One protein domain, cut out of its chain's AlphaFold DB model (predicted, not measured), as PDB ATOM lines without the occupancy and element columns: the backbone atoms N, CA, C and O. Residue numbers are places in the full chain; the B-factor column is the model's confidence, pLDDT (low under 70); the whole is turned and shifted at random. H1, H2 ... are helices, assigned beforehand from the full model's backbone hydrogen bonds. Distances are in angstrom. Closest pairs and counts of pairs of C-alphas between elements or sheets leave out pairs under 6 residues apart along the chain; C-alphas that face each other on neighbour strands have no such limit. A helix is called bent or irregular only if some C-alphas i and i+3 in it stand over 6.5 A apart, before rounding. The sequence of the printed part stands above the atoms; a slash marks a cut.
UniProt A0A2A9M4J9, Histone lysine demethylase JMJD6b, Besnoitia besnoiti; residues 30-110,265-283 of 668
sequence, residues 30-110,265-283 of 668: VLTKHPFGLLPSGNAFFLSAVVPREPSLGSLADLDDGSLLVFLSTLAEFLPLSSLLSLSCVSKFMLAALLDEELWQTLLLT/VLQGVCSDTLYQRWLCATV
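AT A GLANCE: This is residues 30 to 110 and 265 to 283 of the 668 residues of the protein "Histone lysine demethylase JMJD6b" of Besnoitia besnoiti (UniProt A0A2A9M4J9). Short H5 lies in the middle of a group of short helices: the longest helix, H3, meets it with its first residues and stretches away to one side, with H6 running side by side with H3, while H4 comes back from the far end of H3 toward H5. H2 packs on H5, H7 reaches away in another direction, and H1 lies at the far side of the domain from H4 and H6, near the start of H7. The printed part has 100 residues with seven named helices, H1 to H7 in order along the chain, and no named strand: the class is all helix. It is compact, with a radius of gyration of the C-alphas of 13.5 A and spans of 41 by 34 by 20 A.

IN THESE COORDINATES: H3, residues 65 to 78, is 20.5 A long, from C-alpha 65 at (6.706, -69.913, 209.551) to C-alpha 78 at (2.202, -50.860, 203.587). H4 is residues 81 to 87, H5 residues 92 to 97 and H6 residues 102 to 108. H2, residues 53 to 62, is irregular: C-alphas 56 and 59 are 9.5 A apart. H1, residues 41 to 46, begins at C-alpha 41 (13.859, -78.223, 212.404). H7, residues 272 to 282, is 15.0 A long and ends at C-alpha 282 (21.128, -72.742, 196.206).

HOW THE PARTS SIT: H3 is the hub, touching three helices. H3 and H6 touch at a shallow tilt of 16 degrees, the same way, closest at the C-alphas of Ser 73 and Leu 103, 5.3 A. With residues 65 to 69 alone, H3 only just touches H5, with 3 pairs of C-alphas within 8 A, closest at Leu 69 and Ala 97, 6.3 A. H3 and H7 only just touch, with 3 pairs, and only at their ends; the C-alphas of Asp 65 and Thr 273 are closest, 6.2 A. H2 touches H5 at a steep tilt of 43 degrees, closest at the C-alphas of Ser 56 and Phe 93, 6.7 A. H4 and H5 are close but not clearly touching, and so are H1 and H7, with the C-alphas of Ser 41 and Asp 272 5.2 A apart. Every O i to N i+4 pair is within hydrogen-bond range in H4 and H5; H3 has 9 of 10, H7 5 of 7, H1 0 of 2 with 2 of 3 O i to N i+3 pairs, H2 2 of 6 with 4 of 7, and H6 1 of 3 with 2 of 4.

THE WHOLE: The C-alphas farthest apart, of Ser 48 and Thr 110, are 42.7 A apart. Residues 111 to 264 are not printed, and C-alphas 110 and 265 are 28.7 A apart across the cut. Of the links printed whole, none is long. Mean pLDDT of the printed part is 82.0; residues 30 to 32, 80 to 82 and 101 to 110 are under 70.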
ATOM      1  N   VAL A  30      25.107 -81.925 196.347       61.75
ATOM      2  CA  VAL A  30      26.128 -81.088 196.979       61.75
ATOM      3  C   VAL A  30      25.392 -80.057 197.827       61.75
ATOM      4  O   VAL A  30      25.016 -78.994 197.346       61.75
ATOM      5  N   LEU A  31      25.129 -80.412 199.083       66.94
ATOM      6  CA  LEU A  31      24.550 -79.484 200.048       66.94
ATOM      7  C   LEU A  31      25.638 -78.506 200.501       66.94
ATOM      8  O   LEU A  31      26.639 -78.903 201.103       66.94
ATOM      9  N   THR A  32      25.442 -77.226 200.207       67.75
ATOM     10  CA  THR A  32      26.207 -76.144 200.828       67.75
ATOM     11  C   THR A  32      25.752 -75.975 202.286       67.75
ATOM     12  O   THR A  32      24.742 -76.535 202.712       67.75
ATOM     13  N   LYS A  33      26.509 -75.229 203.099       73.06
ATOM     14  CA  LYS A  33      26.052 -74.821 204.438       73.06
ATOM     15  C   LYS A  33      25.307 -73.494 204.325       73.06
ATOM     16  O   LYS A  33      25.790 -72.605 203.623       73.06
ATOM     17  N   HIS A  34      24.207 -73.334 205.062       80.69
ATOM     18  CA  HIS A  34      23.492 -72.058 205.110       80.69
ATOM     19  C   HIS A  34      24.441 -70.934 205.568       80.69
ATOM     20  O   HIS A  34      25.038 -71.054 206.644       80.69
ATOM     21  N   PRO A  35      24.584 -69.826 204.812       73.56
ATOM     22  CA  PRO A  35      25.637 -68.830 205.037       73.56
ATOM     23  C   PRO A  35      25.538 -68.126 206.397       73.56
ATOM     24  O   PRO A  35      26.546 -67.664 206.924       73.56
ATOM     25  N   PHE A  36      24.338 -68.075 206.981       78.44
ATOM     26  CA  PHE A  36      24.085 -67.504 208.309       78.44
ATOM     27  C   PHE A  36      23.865 -68.542 209.426       78.44
ATOM     28  O   PHE A  36      23.610 -68.145 210.558       78.44
ATOM     29  N   GLY A  37      23.953 -69.847 209.127       83.56
ATOM     30  CA  GLY A  37      23.812 -70.933 210.115       83.56
ATOM     31  C   GLY A  37      22.392 -71.310 210.556       83.56
ATOM     32  O   GLY A  37      22.259 -71.935 211.604       83.56
ATOM     33  N   LEU A  38      21.366 -70.960 209.772       87.88
ATOM     34  CA  LEU A  38      20.025 -71.547 209.869       87.88
ATOM     35  C   LEU A  38      20.094 -73.045 209.542       87.88
ATOM     36  O   LEU A  38      20.886 -73.453 208.687       87.88
ATOM     37  N   LEU A  39      19.271 -73.852 210.206       90.56
ATOM     38  CA  LEU A  39      19.238 -75.307 210.049       90.56
ATOM     39  C   LEU A  39      17.793 -75.830 209.898       90.56
ATOM     40  O   LEU A  39      16.861 -75.130 210.292       90.56
ATOM     41  N   PRO A  40      17.597 -77.056 209.377       92.12
ATOM     42  CA  PRO A  40      16.320 -77.773 209.453       92.12
ATOM     43  C   PRO A  40      15.816 -77.936 210.896       92.12
ATOM     44  O   PRO A  40      16.614 -77.971 211.836       92.12
ATOM     45  N   SER A  41      14.504 -78.100 211.084       90.81
ATOM     46  CA  SER A  41      13.859 -78.223 212.404       90.81
ATOM     47  C   SER A  41      14.472 -79.354 213.242       90.81
ATOM     48  O   SER A  41      14.848 -79.150 214.398       90.81
ATOM     49  N   GLY A  42      14.688 -80.521 212.623       89.62
ATOM     50  CA  GLY A  42      15.235 -81.721 213.260       89.62
ATOM     51  C   GLY A  42      16.649 -81.558 213.831       89.62
ATOM     52  O   GLY A  42      17.056 -82.346 214.684       89.62
ATOM     53  N   ASN A  43      17.396 -80.520 213.443       91.94
ATOM     54  CA  ASN A  43      18.683 -80.216 214.066       91.94
ATOM     55  C   ASN A  43      18.540 -79.736 215.519       91.94
ATOM     56  O   ASN A  43      19.497 -79.869 216.280       91.94
ATOM     57  N   ALA A  44      17.368 -79.236 215.932       89.88
ATOM     58  CA  ALA A  44      17.116 -78.787 217.303       89.88
ATOM     59  C   ALA A  44      17.399 -79.879 218.356       89.88
ATOM     60  O   ALA A  44      17.925 -79.569 219.420       89.88
ATOM     61  N   PHE A  45      17.159 -81.156 218.036       89.88
ATOM     62  CA  PHE A  45      17.427 -82.290 218.935       89.88
ATOM     63  C   PHE A  45      18.921 -82.560 219.201       89.88
ATOM     64  O   PHE A  45      19.251 -83.289 220.134       89.88
ATOM     65  N   PHE A  46      19.826 -81.998 218.393       90.06
ATOM     66  CA  PHE A  46      21.271 -82.264 218.454       90.06
ATOM     67  C   PHE A  46      22.109 -81.039 218.848       90.06
ATOM     68  O   PHE A  46      23.324 -81.149 219.019       90.06
ATOM     69  N   LEU A  47      21.491 -79.861 218.962       87.69
ATOM     70  CA  LEU A  47      22.176 -78.622 219.313       87.69
ATOM     71  C   LEU A  47      22.183 -78.417 220.828       87.69
ATOM     72  O   LEU A  47      21.146 -78.447 221.479       87.69
ATOM     73  N   SER A  48      23.352 -78.094 221.384       82.44
ATOM     74  CA  SER A  48      23.497 -77.729 222.801       82.44
ATOM     75  C   SER A  48      22.861 -76.379 223.163       82.44
ATOM     76  O   SER A  48      22.767 -76.044 224.338       82.44
ATOM     77  N   ALA A  49      22.490 -75.576 222.162       85.31
ATOM     78  CA  ALA A  49      21.806 -74.300 222.317       85.31
ATOM     79  C   ALA A  49      20.917 -74.039 221.089       85.31
ATOM     80  O   ALA A  49      21.415 -73.787 219.989       85.31
ATOM     81  N   VAL A  50      19.602 -74.102 221.296       90.62
ATOM     82  CA  VAL A  50      18.560 -73.745 220.323       90.62
ATOM     83  C   VAL A  50      17.988 -72.382 220.716       90.62
ATOM     84  O   VAL A  50      17.969 -72.030 221.893       90.62
ATOM     85  N   VAL A  51      17.547 -71.598 219.736       89.69
ATOM     86  CA  VAL A  51      16.825 -70.342 219.954       89.69
ATOM     87  C   VAL A  51      15.339 -70.689 220.122       89.69
ATOM     88  O   VAL A  51      14.733 -71.126 219.145       89.69
ATOM     89  N   PRO A  52      14.740 -70.538 221.317       88.00
ATOM     90  CA  PRO A  52      13.316 -70.808 221.514       88.00
ATOM     91  C   PRO A  52      12.450 -69.803 220.737       88.00
ATOM     92  O   PRO A  52      12.760 -68.608 220.708       88.00
ATOM     93  N   ARG A  53      11.378 -70.282 220.091       89.38
ATOM     94  CA  ARG A  53      10.544 -69.489 219.167       89.38
ATOM     95  C   ARG A  53       9.723 -68.443 219.911       89.38
ATOM     96  O   ARG A  53       9.738 -67.272 219.549       89.38
ATOM     97  N   GLU A  54       9.049 -68.874 220.966       90.75
ATOM     98  CA  GLU A  54       8.067 -68.127 221.746       90.75
ATOM     99  C   GLU A  54       8.651 -66.821 222.312       90.75
ATOM    100  O   GLU A  54       8.172 -65.750 221.940       90.75
ATOM    101  N   PRO A  55       9.749 -66.825 223.096       89.38
ATOM    102  CA  PRO A  55      10.376 -65.585 223.555       89.38
ATOM    103  C   PRO A  55      11.111 -64.815 222.438       89.38
ATOM    104  O   PRO A  55      11.465 -63.658 222.639       89.38
ATOM    105  N   SER A  56      11.359 -65.428 221.273       89.38
ATOM    106  CA  SER A  56      11.989 -64.772 220.116       89.38
ATOM    107  C   SER A  56      10.986 -64.053 219.204       89.38
ATOM    108  O   SER A  56      11.407 -63.218 218.402       89.38
ATOM    109  N   LEU A  57       9.696 -64.385 219.253       91.06
ATOM    110  CA  LEU A  57       8.660 -63.803 218.391       91.06
ATOM    111  C   LEU A  57       7.497 -63.176 219.176       91.06
ATOM    112  O   LEU A  57       6.715 -62.420 218.600       91.06
ATOM    113  N   GLY A  58       7.387 -63.438 220.481       91.88
ATOM    114  CA  GLY A  58       6.267 -62.969 221.294       91.88
ATOM    115  C   GLY A  58       4.948 -63.518 220.750       91.88
ATOM    116  O   GLY A  58       4.863 -64.690 220.400       91.88
ATOM    117  N   SER A  59       3.941 -62.659 220.600       91.50
ATOM    118  CA  SER A  59       2.645 -63.030 220.011       91.50
ATOM    119  C   SER A  59       2.708 -63.447 218.534       91.50
ATOM    120  O   SER A  59       1.754 -64.022 218.031       91.50
ATOM    121  N   LEU A  60       3.813 -63.190 217.820       91.38
ATOM    122  CA  LEU A  60       4.008 -63.715 216.460       91.38
ATOM    123  C   LEU A  60       4.492 -65.176 216.453       91.38
ATOM    124  O   LEU A  60       4.603 -65.766 215.382       91.38
ATOM    125  N   ALA A  61       4.791 -65.769 217.616       91.81
ATOM    126  CA  ALA A  61       5.171 -67.178 217.714       91.81
ATOM    127  C   ALA A  61       4.011 -68.134 217.405       91.81
ATOM    128  O   ALA A  61       4.272 -69.234 216.921       91.81
ATOM    129  N   ASP A  62       2.772 -67.685 217.650       92.62
ATOM    130  CA  ASP A  62       1.526 -68.413 217.375       92.62
ATOM    131  C   ASP A  62       1.292 -68.630 215.869       92.62
ATOM    132  O   ASP A  62       0.552 -69.529 215.474       92.62
ATOM    133  N   LEU A  63       1.939 -67.825 215.016       93.25
ATOM    134  CA  LEU A  63       1.987 -68.048 213.574       93.25
ATOM    135  C   LEU A  63       3.056 -69.097 213.255       93.25
ATOM    136  O   LEU A  63       4.203 -68.984 213.701       93.25
ATOM    137  N   ASP A  64       2.725 -70.080 212.417       92.06
ATOM    138  CA  ASP A  64       3.734 -70.926 211.780       92.06
ATOM    139  C   ASP A  64       4.616 -70.104 210.818       92.06
ATOM    140  O   ASP A  64       4.283 -68.978 210.447       92.06
ATOM    141  N   ASP A  65       5.763 -70.649 210.405       90.94
ATOM    142  CA  ASP A  65       6.706 -69.913 209.551       90.94
ATOM    143  C   ASP A  65       6.132 -69.532 208.175       90.94
ATOM    144  O   ASP A  65       6.538 -68.512 207.625       90.94
ATOM    145  N   GLY A  66       5.184 -70.294 207.624       88.12
ATOM    146  CA  GLY A  66       4.499 -69.947 206.377       88.12
ATOM    147  C   GLY A  66       3.539 -68.776 206.573       88.12
ATOM    148  O   GLY A  66       3.655 -67.762 205.883       88.12
ATOM    149  N   SER A  67       2.650 -68.861 207.568       91.31
ATOM    150  CA  SER A  67       1.745 -67.756 207.931       91.31
ATOM    151  C   SER A  67       2.503 -66.477 208.301       91.31
ATOM    152  O   SER A  67       2.069 -65.373 207.969       91.31
ATOM    153  N   LEU A  68       3.665 -66.611 208.942       90.88
ATOM    154  CA  LEU A  68       4.550 -65.503 209.289       90.88
ATOM    155  C   LEU A  68       5.155 -64.821 208.050       90.88
ATOM    156  O   LEU A  68       5.212 -63.593 208.007       90.88
ATOM    157  N   LEU A  69       5.568 -65.588 207.034       87.25
ATOM    158  CA  LEU A  69       6.035 -65.035 205.757       87.25
ATOM    159  C   LEU A  69       4.909 -64.324 204.997       87.25
ATOM    160  O   LEU A  69       5.119 -63.215 204.511       87.25
ATOM    161  N   VAL A  70       3.703 -64.904 204.957       86.50
ATOM    162  CA  VAL A  70       2.522 -64.257 204.354       86.50
ATOM    163  C   VAL A  70       2.199 -62.946 205.074       86.50
ATOM    164  O   VAL A  70       2.011 -61.921 204.424       86.50
ATOM    165  N   PHE A  71       2.214 -62.936 206.411       89.38
ATOM    166  CA  PHE A  71       2.032 -61.719 207.207       89.38
ATOM    167  C   PHE A  71       3.090 -60.650 206.893       89.38
ATOM    168  O   PHE A  71       2.736 -59.488 206.693       89.38
ATOM    169  N   LEU A  72       4.373 -61.023 206.813       85.50
ATOM    170  CA  LEU A  72       5.453 -60.094 206.463       85.50
ATOM    171  C   LEU A  72       5.330 -59.564 205.028       85.50
ATOM    172  O   LEU A  72       5.606 -58.386 204.809       85.50
ATOM    173  N   SER A  73       4.883 -60.394 204.081       80.38
ATOM    174  CA  SER A  73       4.610 -59.996 202.694       80.38
ATOM    175  C   SER A  73       3.503 -58.945 202.630       80.38
ATOM    176  O   SER A  73       3.732 -57.841 202.139       80.38
ATOM    177  N   THR A  74       2.355 -59.216 203.259       83.62
ATOM    178  CA  THR A  74       1.247 -58.256 203.367       83.62
ATOM    179  C   THR A  74       1.687 -56.967 204.061       83.62
ATOM    180  O   THR A  74       1.379 -55.871 203.604       83.62
ATOM    181  N   LEU A  75       2.450 -57.062 205.156       83.69
ATOM    182  CA  LEU A  75       2.959 -55.897 205.885       83.69
ATOM    183  C   LEU A  75       3.908 -55.042 205.026       83.69
ATOM    184  O   LEU A  75       3.945 -53.817 205.172       83.69
ATOM    185  N   ALA A  76       4.662 -55.670 204.125       75.44
ATOM    186  CA  ALA A  76       5.616 -54.995 203.262       75.44
ATOM    187  C   ALA A  76       4.977 -54.144 202.155       75.44
ATOM    188  O   ALA A  76       5.612 -53.198 201.692       75.44
ATOM    189  N   GLU A  77       3.718 -54.400 201.795       75.12
ATOM    190  CA  GLU A  77       2.947 -53.532 200.894       75.12
ATOM    191  C   GLU A  77       2.660 -52.151 201.513       75.12
ATOM    192  O   GLU A  77       2.543 -51.154 200.797       75.12
ATOM    193  N   PHE A  78       2.585 -52.071 202.849       80.25
ATOM    194  CA  PHE A  78       2.202 -50.860 203.587       80.25
ATOM    195  C   PHE A  78       3.364 -50.167 204.315       80.25
ATOM    196  O   PHE A  78       3.213 -49.021 204.748       80.25
ATOM    197  N   LEU A  79       4.520 -50.825 204.471       72.38
ATOM    198  CA  LEU A  79       5.668 -50.283 205.205       72.38
ATOM    199  C   LEU A  79       6.814 -49.798 204.298       72.38
ATOM    200  O   LEU A  79       7.169 -50.454 203.321       72.38
ATOM    201  N   PRO A  80       7.510 -48.705 204.674       69.12
ATOM    202  CA  PRO A  80       8.792 -48.356 204.074       69.12
ATOM    203  C   PRO A  80       9.818 -49.485 204.227       69.12
ATOM    204  O   PRO A  80       9.932 -50.101 205.289       69.12
ATOM    205  N   LEU A  81      10.657 -49.673 203.205       65.94
ATOM    206  CA  LEU A  81      11.715 -50.693 203.180       65.94
ATOM    207  C   LEU A  81      12.650 -50.630 204.406       65.94
ATOM    208  O   LEU A  81      13.094 -51.653 204.918       65.94
ATOM    209  N   SER A  82      12.919 -49.423 204.913       65.19
ATOM    210  CA  SER A  82      13.708 -49.192 206.131       65.19
ATOM    211  C   SER A  82      13.051 -49.748 207.398       65.19
ATOM    212  O   SER A  82      13.751 -50.205 208.301       65.19
ATOM    213  N   SER A  83      11.719 -49.735 207.471       73.38
ATOM    214  CA  SER A  83      10.956 -50.271 208.602       73.38
ATOM    215  C   SER A  83      10.979 -51.799 208.594       73.38
ATOM    216  O   SER A  83      11.237 -52.403 209.630       73.38
ATOM    217  N   LEU A  84      10.836 -52.422 207.417       72.12
ATOM    218  CA  LEU A  84      11.006 -53.871 207.243       72.12
ATOM    219  C   LEU A  84      12.423 -54.324 207.612       72.12
ATOM    220  O   LEU A  84      12.590 -55.272 208.371       72.12
ATOM    221  N   LEU A  85      13.459 -53.606 207.161       70.06
ATOM    222  CA  LEU A  85      14.842 -53.896 207.563       70.06
ATOM    223  C   LEU A  85      15.048 -53.765 209.080       70.06
ATOM    224  O   LEU A  85      15.796 -54.554 209.659       70.06
ATOM    225  N   SER A  86      14.366 -52.821 209.736       75.75
ATOM    226  CA  SER A  86      14.450 -52.634 211.192       75.75
ATOM    227  C   SER A  86      13.853 -53.813 211.973       75.75
ATOM    228  O   SER A  86      14.363 -54.154 213.040       75.75
ATOM    229  N   LEU A  87      12.845 -54.504 211.423       79.81
ATOM    230  CA  LEU A  87      12.304 -55.735 212.016       79.81
ATOM    231  C   LEU A  87      13.348 -56.866 212.074       79.81
ATOM    232  O   LEU A  87      13.309 -57.679 212.995       79.81
ATOM    233  N   SER A  88      14.351 -56.884 211.183       78.56
ATOM    234  CA  SER A  88      15.428 -57.894 211.217       78.56
ATOM    235  C   SER A  88      16.325 -57.787 212.457       78.56
ATOM    236  O   SER A  88      17.013 -58.742 212.811       78.56
ATOM    237  N   CYS A  89      16.293 -56.647 213.156       80.25
ATOM    238  CA  CYS A  89      16.998 -56.446 214.419       80.25
ATOM    239  C   CYS A  89      16.214 -56.952 215.644       80.25
ATOM    240  O   CYS A  89      16.805 -57.063 216.715       80.25
ATOM    241  N   VAL A  90      14.915 -57.250 215.509       84.69
ATOM    242  CA  VAL A  90      14.046 -57.640 216.636       84.69
ATOM    243  C   VAL A  90      14.395 -59.036 217.147       84.69
ATOM    244  O   VAL A  90      14.450 -59.254 218.354       84.69
ATOM    245  N   SER A  91      14.645 -59.992 216.247       88.38
ATOM    246  CA  SER A  91      15.007 -61.352 216.643       88.38
ATOM    247  C   SER A  91      15.663 -62.153 215.523       88.38
ATOM    248  O   SER A  91      15.586 -61.794 214.348       88.38
ATOM    249  N   LYS A  92      16.287 -63.284 215.872       88.00
ATOM    250  CA  LYS A  92      16.898 -64.179 214.879       88.00
ATOM    251  C   LYS A  92      15.857 -64.836 213.966       88.00
ATOM    252  O   LYS A  92      16.142 -65.022 212.790       88.00
ATOM    253  N   PHE A  93      14.660 -65.152 214.467       89.38
ATOM    254  CA  PHE A  93      13.568 -65.641 213.613       89.38
ATOM    255  C   PHE A  93      13.058 -64.545 212.669       89.38
ATOM    256  O   PHE A  93      12.838 -64.832 211.499       89.38
ATOM    257  N   MET A  94      12.963 -63.286 213.117       87.94
ATOM    258  CA  MET A  94      12.649 -62.162 212.222       87.94
ATOM    259  C   MET A  94      13.733 -61.927 211.180       87.94
ATOM    260  O   MET A  94      13.410 -61.760 210.012       87.94
ATOM    261  N   LEU A  95      15.014 -62.003 211.546       85.19
ATOM    262  CA  LEU A  95      16.097 -61.981 210.566       85.19
ATOM    263  C   LEU A  95      15.994 -63.145 209.568       85.19
ATOM    264  O   LEU A  95      16.213 -62.934 208.385       85.19
ATOM    265  N   ALA A  96      15.669 -64.359 210.018       86.62
ATOM    266  CA  ALA A  96      15.534 -65.524 209.145       86.62
ATOM    267  C   ALA A  96      14.328 -65.410 208.192       86.62
ATOM    268  O   ALA A  96      14.467 -65.701 207.008       86.62
ATOM    269  N   ALA A  97      13.178 -64.939 208.680       86.44
ATOM    270  CA  ALA A  97      11.977 -64.714 207.877       86.44
ATOM    271  C   ALA A  97      12.157 -63.542 206.901       86.44
ATOM    272  O   ALA A  97      11.818 -63.645 205.732       86.44
ATOM    273  N   LEU A  98      12.801 -62.457 207.333       80.62
ATOM    274  CA  LEU A  98      13.191 -61.357 206.452       80.62
ATOM    275  C   LEU A  98      14.383 -61.709 205.554       80.62
ATOM    276  O   LEU A  98      14.718 -60.880 204.718       80.62
ATOM    277  N   LEU A  99      15.004 -62.894 205.708       76.00
ATOM    278  CA  LEU A  99      16.006 -63.473 204.799       76.00
ATOM    279  C   LEU A  99      15.387 -64.310 203.644       76.00
ATOM    280  O   LEU A  99      16.128 -64.751 202.753       76.00
ATOM    281  N   ASP A 100      14.056 -64.470 203.641       75.94
ATOM    282  CA  ASP A 100      13.236 -65.042 202.561       75.94
ATOM    283  C   ASP A 100      13.335 -64.241 201.256       75.94
ATOM    284  O   ASP A 100      13.525 -63.032 201.285       75.94
ATOM    285  N   GLU A 101      13.227 -64.895 200.099       69.31
ATOM    286  CA  GLU A 101      13.471 -64.257 198.795       69.31
ATOM    287  C   GLU A 101      12.210 -63.692 198.133       69.31
ATOM    288  O   GLU A 101      12.274 -62.613 197.537       69.31
ATOM    289  N   GLU A 102      11.074 -64.377 198.268       68.25
ATOM    290  CA  GLU A 102       9.799 -64.015 197.633       68.25
ATOM    291  C   GLU A 102       9.285 -62.668 198.152       68.25
ATOM    292  O   GLU A 102       8.894 -61.808 197.360       68.25
ATOM    293  N   LEU A 103       9.425 -62.439 199.464       67.69
ATOM    294  CA  LEU A 103       9.143 -61.157 200.114       67.69
ATOM    295  C   LEU A 103       9.777 -59.963 199.378       67.69
ATOM    296  O   LEU A 103       9.155 -58.914 199.232       67.69
ATOM    297  N   TRP A 104      11.017 -60.099 198.899       65.94
ATOM    298  CA  TRP A 104      11.771 -58.982 198.320       65.94
ATOM    299  C   TRP A 104      11.766 -58.952 196.797       65.94
ATOM    300  O   TRP A 104      12.006 -57.882 196.232       65.94
ATOM    301  N   GLN A 105      11.483 -60.073 196.125       67.00
ATOM    302  CA  GLN A 105      11.285 -60.105 194.673       67.00
ATOM    303  C   GLN A 105      10.176 -59.109 194.284       67.00
ATOM    304  O   GLN A 105      10.384 -58.254 193.422       67.00
ATOM    305  N   THR A 106       9.064 -59.125 195.025       59.94
ATOM    306  CA  THR A 106       7.923 -58.207 194.869       59.94
ATOM    307  C   THR A 106       8.269 -56.742 195.182       59.94
ATOM    308  O   THR A 106       7.792 -55.840 194.501       59.94
ATOM    309  N   LEU A 107       9.130 -56.473 196.172       58.41
ATOM    310  CA  LEU A 107       9.453 -55.104 196.623       58.41
ATOM    311  C   LEU A 107      10.520 -54.401 195.766       58.41
ATOM    312  O   LEU A 107      10.467 -53.186 195.543       58.41
ATOM    313  N   LEU A 108      11.531 -55.146 195.311       56.69
ATOM    314  CA  LEU A 108      12.677 -54.607 194.563       56.69
ATOM    315  C   LEU A 108      12.389 -54.382 193.086       56.69
ATOM    316  O   LEU A 108      13.062 -53.575 192.440       56.69
ATOM    317  N   LEU A 109      11.373 -55.062 192.571       61.12
ATOM    318  CA  LEU A 109      10.680 -54.677 191.358       61.12
ATOM    319  C   LEU A 109       9.696 -53.566 191.755       61.12
ATOM    320  O   LEU A 109       8.504 -53.779 191.926       61.12
ATOM    321  N   THR A 110      10.203 -52.354 191.984       55.19
ATOM    322  CA  THR A 110       9.336 -51.238 192.384       55.19
ATOM    323  C   THR A 110       8.724 -50.576 191.148       55.19
ATOM    324  O   THR A 110       9.449 -50.095 190.272       55.19
ATOM    325  N   VAL A 265      24.847 -65.665 212.481       76.50
ATOM    326  CA  VAL A 265      23.798 -64.834 213.134       76.50
ATOM    327  C   VAL A 265      22.598 -65.684 213.558       76.50
ATOM    328  O   VAL A 265      22.043 -65.501 214.638       76.50
ATOM    329  N   LEU A 266      22.227 -66.652 212.716       84.06
ATOM    330  CA  LEU A 266      21.089 -67.543 212.913       84.06
ATOM    331  C   LEU A 266      21.465 -68.838 213.642       84.06
ATOM    332  O   LEU A 266      20.672 -69.772 213.663       84.06
ATOM    333  N   GLN A 267      22.645 -68.916 214.271       85.81
ATOM    334  CA  GLN A 267      23.019 -70.095 215.051       85.81
ATOM    335  C   GLN A 267      21.970 -70.378 216.134       85.81
ATOM    336  O   GLN A 267      21.626 -69.491 216.925       85.81
ATOM    337  N   GLY A 268      21.487 -71.622 216.148       87.06
ATOM    338  CA  GLY A 268      20.427 -72.102 217.031       87.06
ATOM    339  C   GLY A 268      19.006 -71.898 216.491       87.06
ATOM    340  O   GLY A 268      18.080 -72.417 217.101       87.06
ATOM    341  N   VAL A 269      18.808 -71.187 215.374       91.38
ATOM    342  CA  VAL A 269      17.507 -71.149 214.685       91.38
ATOM    343  C   VAL A 269      17.367 -72.409 213.835       91.38
ATOM    344  O   VAL A 269      18.210 -72.681 212.973       91.38
ATOM    345  N   CYS A 270      16.288 -73.149 214.071       92.81
ATOM    346  CA  CYS A 270      15.926 -74.342 213.319       92.81
ATOM    347  C   CYS A 270      14.512 -74.154 212.750       92.81
ATOM    348  O   CYS A 270      13.577 -73.927 213.513       92.81
ATOM    349  N   SER A 271      14.360 -74.222 211.429       92.62
ATOM    350  CA  SER A 271      13.080 -74.086 210.720       92.62
ATOM    351  C   SER A 271      13.189 -74.783 209.371       92.62
ATOM    352  O   SER A 271      14.088 -74.467 208.592       92.62
ATOM    353  N   ASP A 272      12.280 -75.716 209.081       90.75
ATOM    354  CA  ASP A 272      12.250 -76.369 207.771       90.75
ATOM    355  C   ASP A 272      11.787 -75.395 206.689       90.75
ATOM    356  O   ASP A 272      12.454 -75.289 205.667       90.75
ATOM    357  N   THR A 273      10.726 -74.619 206.936       89.00
ATOM    358  CA  THR A 273      10.193 -73.627 205.988       89.00
ATOM    359  C   THR A 273      11.267 -72.638 205.543       89.00
ATOM    360  O   THR A 273      11.538 -72.508 204.352       89.00
ATOM    361  N   LEU A 274      11.945 -71.981 206.490       87.69
ATOM    362  CA  LEU A 274      12.935 -70.947 206.171       87.69
ATOM    363  C   LEU A 274      14.219 -71.542 205.561       87.69
ATOM    364  O   LEU A 274      14.859 -70.916 204.713       87.69
ATOM    365  N   TYR A 275      14.604 -72.760 205.958       87.88
ATOM    366  CA  TYR A 275      15.780 -73.437 205.406       87.88
ATOM    367  C   TYR A 275      15.528 -74.002 203.999       87.88
ATOM    368  O   TYR A 275      16.406 -73.913 203.138       87.88
ATOM    369  N   GLN A 276      14.341 -74.564 203.752       86.88
ATOM    370  CA  GLN A 276      13.967 -75.207 202.491       86.88
ATOM    371  C   GLN A 276      14.030 -74.222 201.326       86.88
ATOM    372  O   GLN A 276      14.594 -74.565 200.292       86.88
ATOM    373  N   ARG A 277      13.546 -72.986 201.497       83.38
ATOM    374  CA  ARG A 277      13.571 -71.965 200.435       83.38
ATOM    375  C   ARG A 277      15.000 -71.582 200.046       83.38
ATOM    376  O   ARG A 277      15.357 -71.623 198.871       83.38
ATOM    377  N   TRP A 278      15.875 -71.352 201.031       83.06
ATOM    378  CA  TRP A 278      17.311 -71.157 200.779       83.06
ATOM    379  C   TRP A 278      17.970 -72.381 200.111       83.06
ATOM    380  O   TRP A 278      18.852 -72.231 199.259       83.06
ATOM    381  N   LEU A 279      17.563 -73.597 200.477       84.50
ATOM    382  CA  LEU A 279      18.072 -74.814 199.850       84.50
ATOM    383  C   LEU A 279      17.609 -74.922 198.385       84.50
ATOM    384  O   LEU A 279      18.433 -75.190 197.512       84.50
ATOM    385  N   CYS A 280      16.336 -74.647 198.091       86.56
ATOM    386  CA  CYS A 280      15.780 -74.600 196.735       86.56
ATOM    387  C   CYS A 280      16.454 -73.529 195.858       86.56
ATOM    388  O   CYS A 280      16.717 -73.774 194.681       86.56
ATOM    389  N   ALA A 281      16.804 -72.381 196.438       82.62
ATOM    390  CA  ALA A 281      17.564 -71.307 195.801       82.62
ATOM    391  C   ALA A 281      19.010 -71.706 195.441       82.62
ATOM    392  O   ALA A 281      19.528 -71.357 194.376       82.62
ATOM    393  N   THR A 282      19.678 -72.478 196.307       80.56
ATOM    394  CA  THR A 282      21.128 -72.742 196.206       80.56
ATOM    395  C   THR A 282      21.526 -74.138 195.728       80.56
ATOM    396  O   THR A 282      22.693 -74.350 195.396       80.56
ATOM    397  N   VAL A 283      20.596 -75.095 195.653       83.56
ATOM    398  CA  VAL A 283      20.876 -76.446 195.146       83.56
ATOM    399  C   VAL A 283      21.270 -76.413 193.666       83.56
ATOM    400  O   VAL A 283      20.626 -75.741 192.854       83.56
TER     401      VAL A 283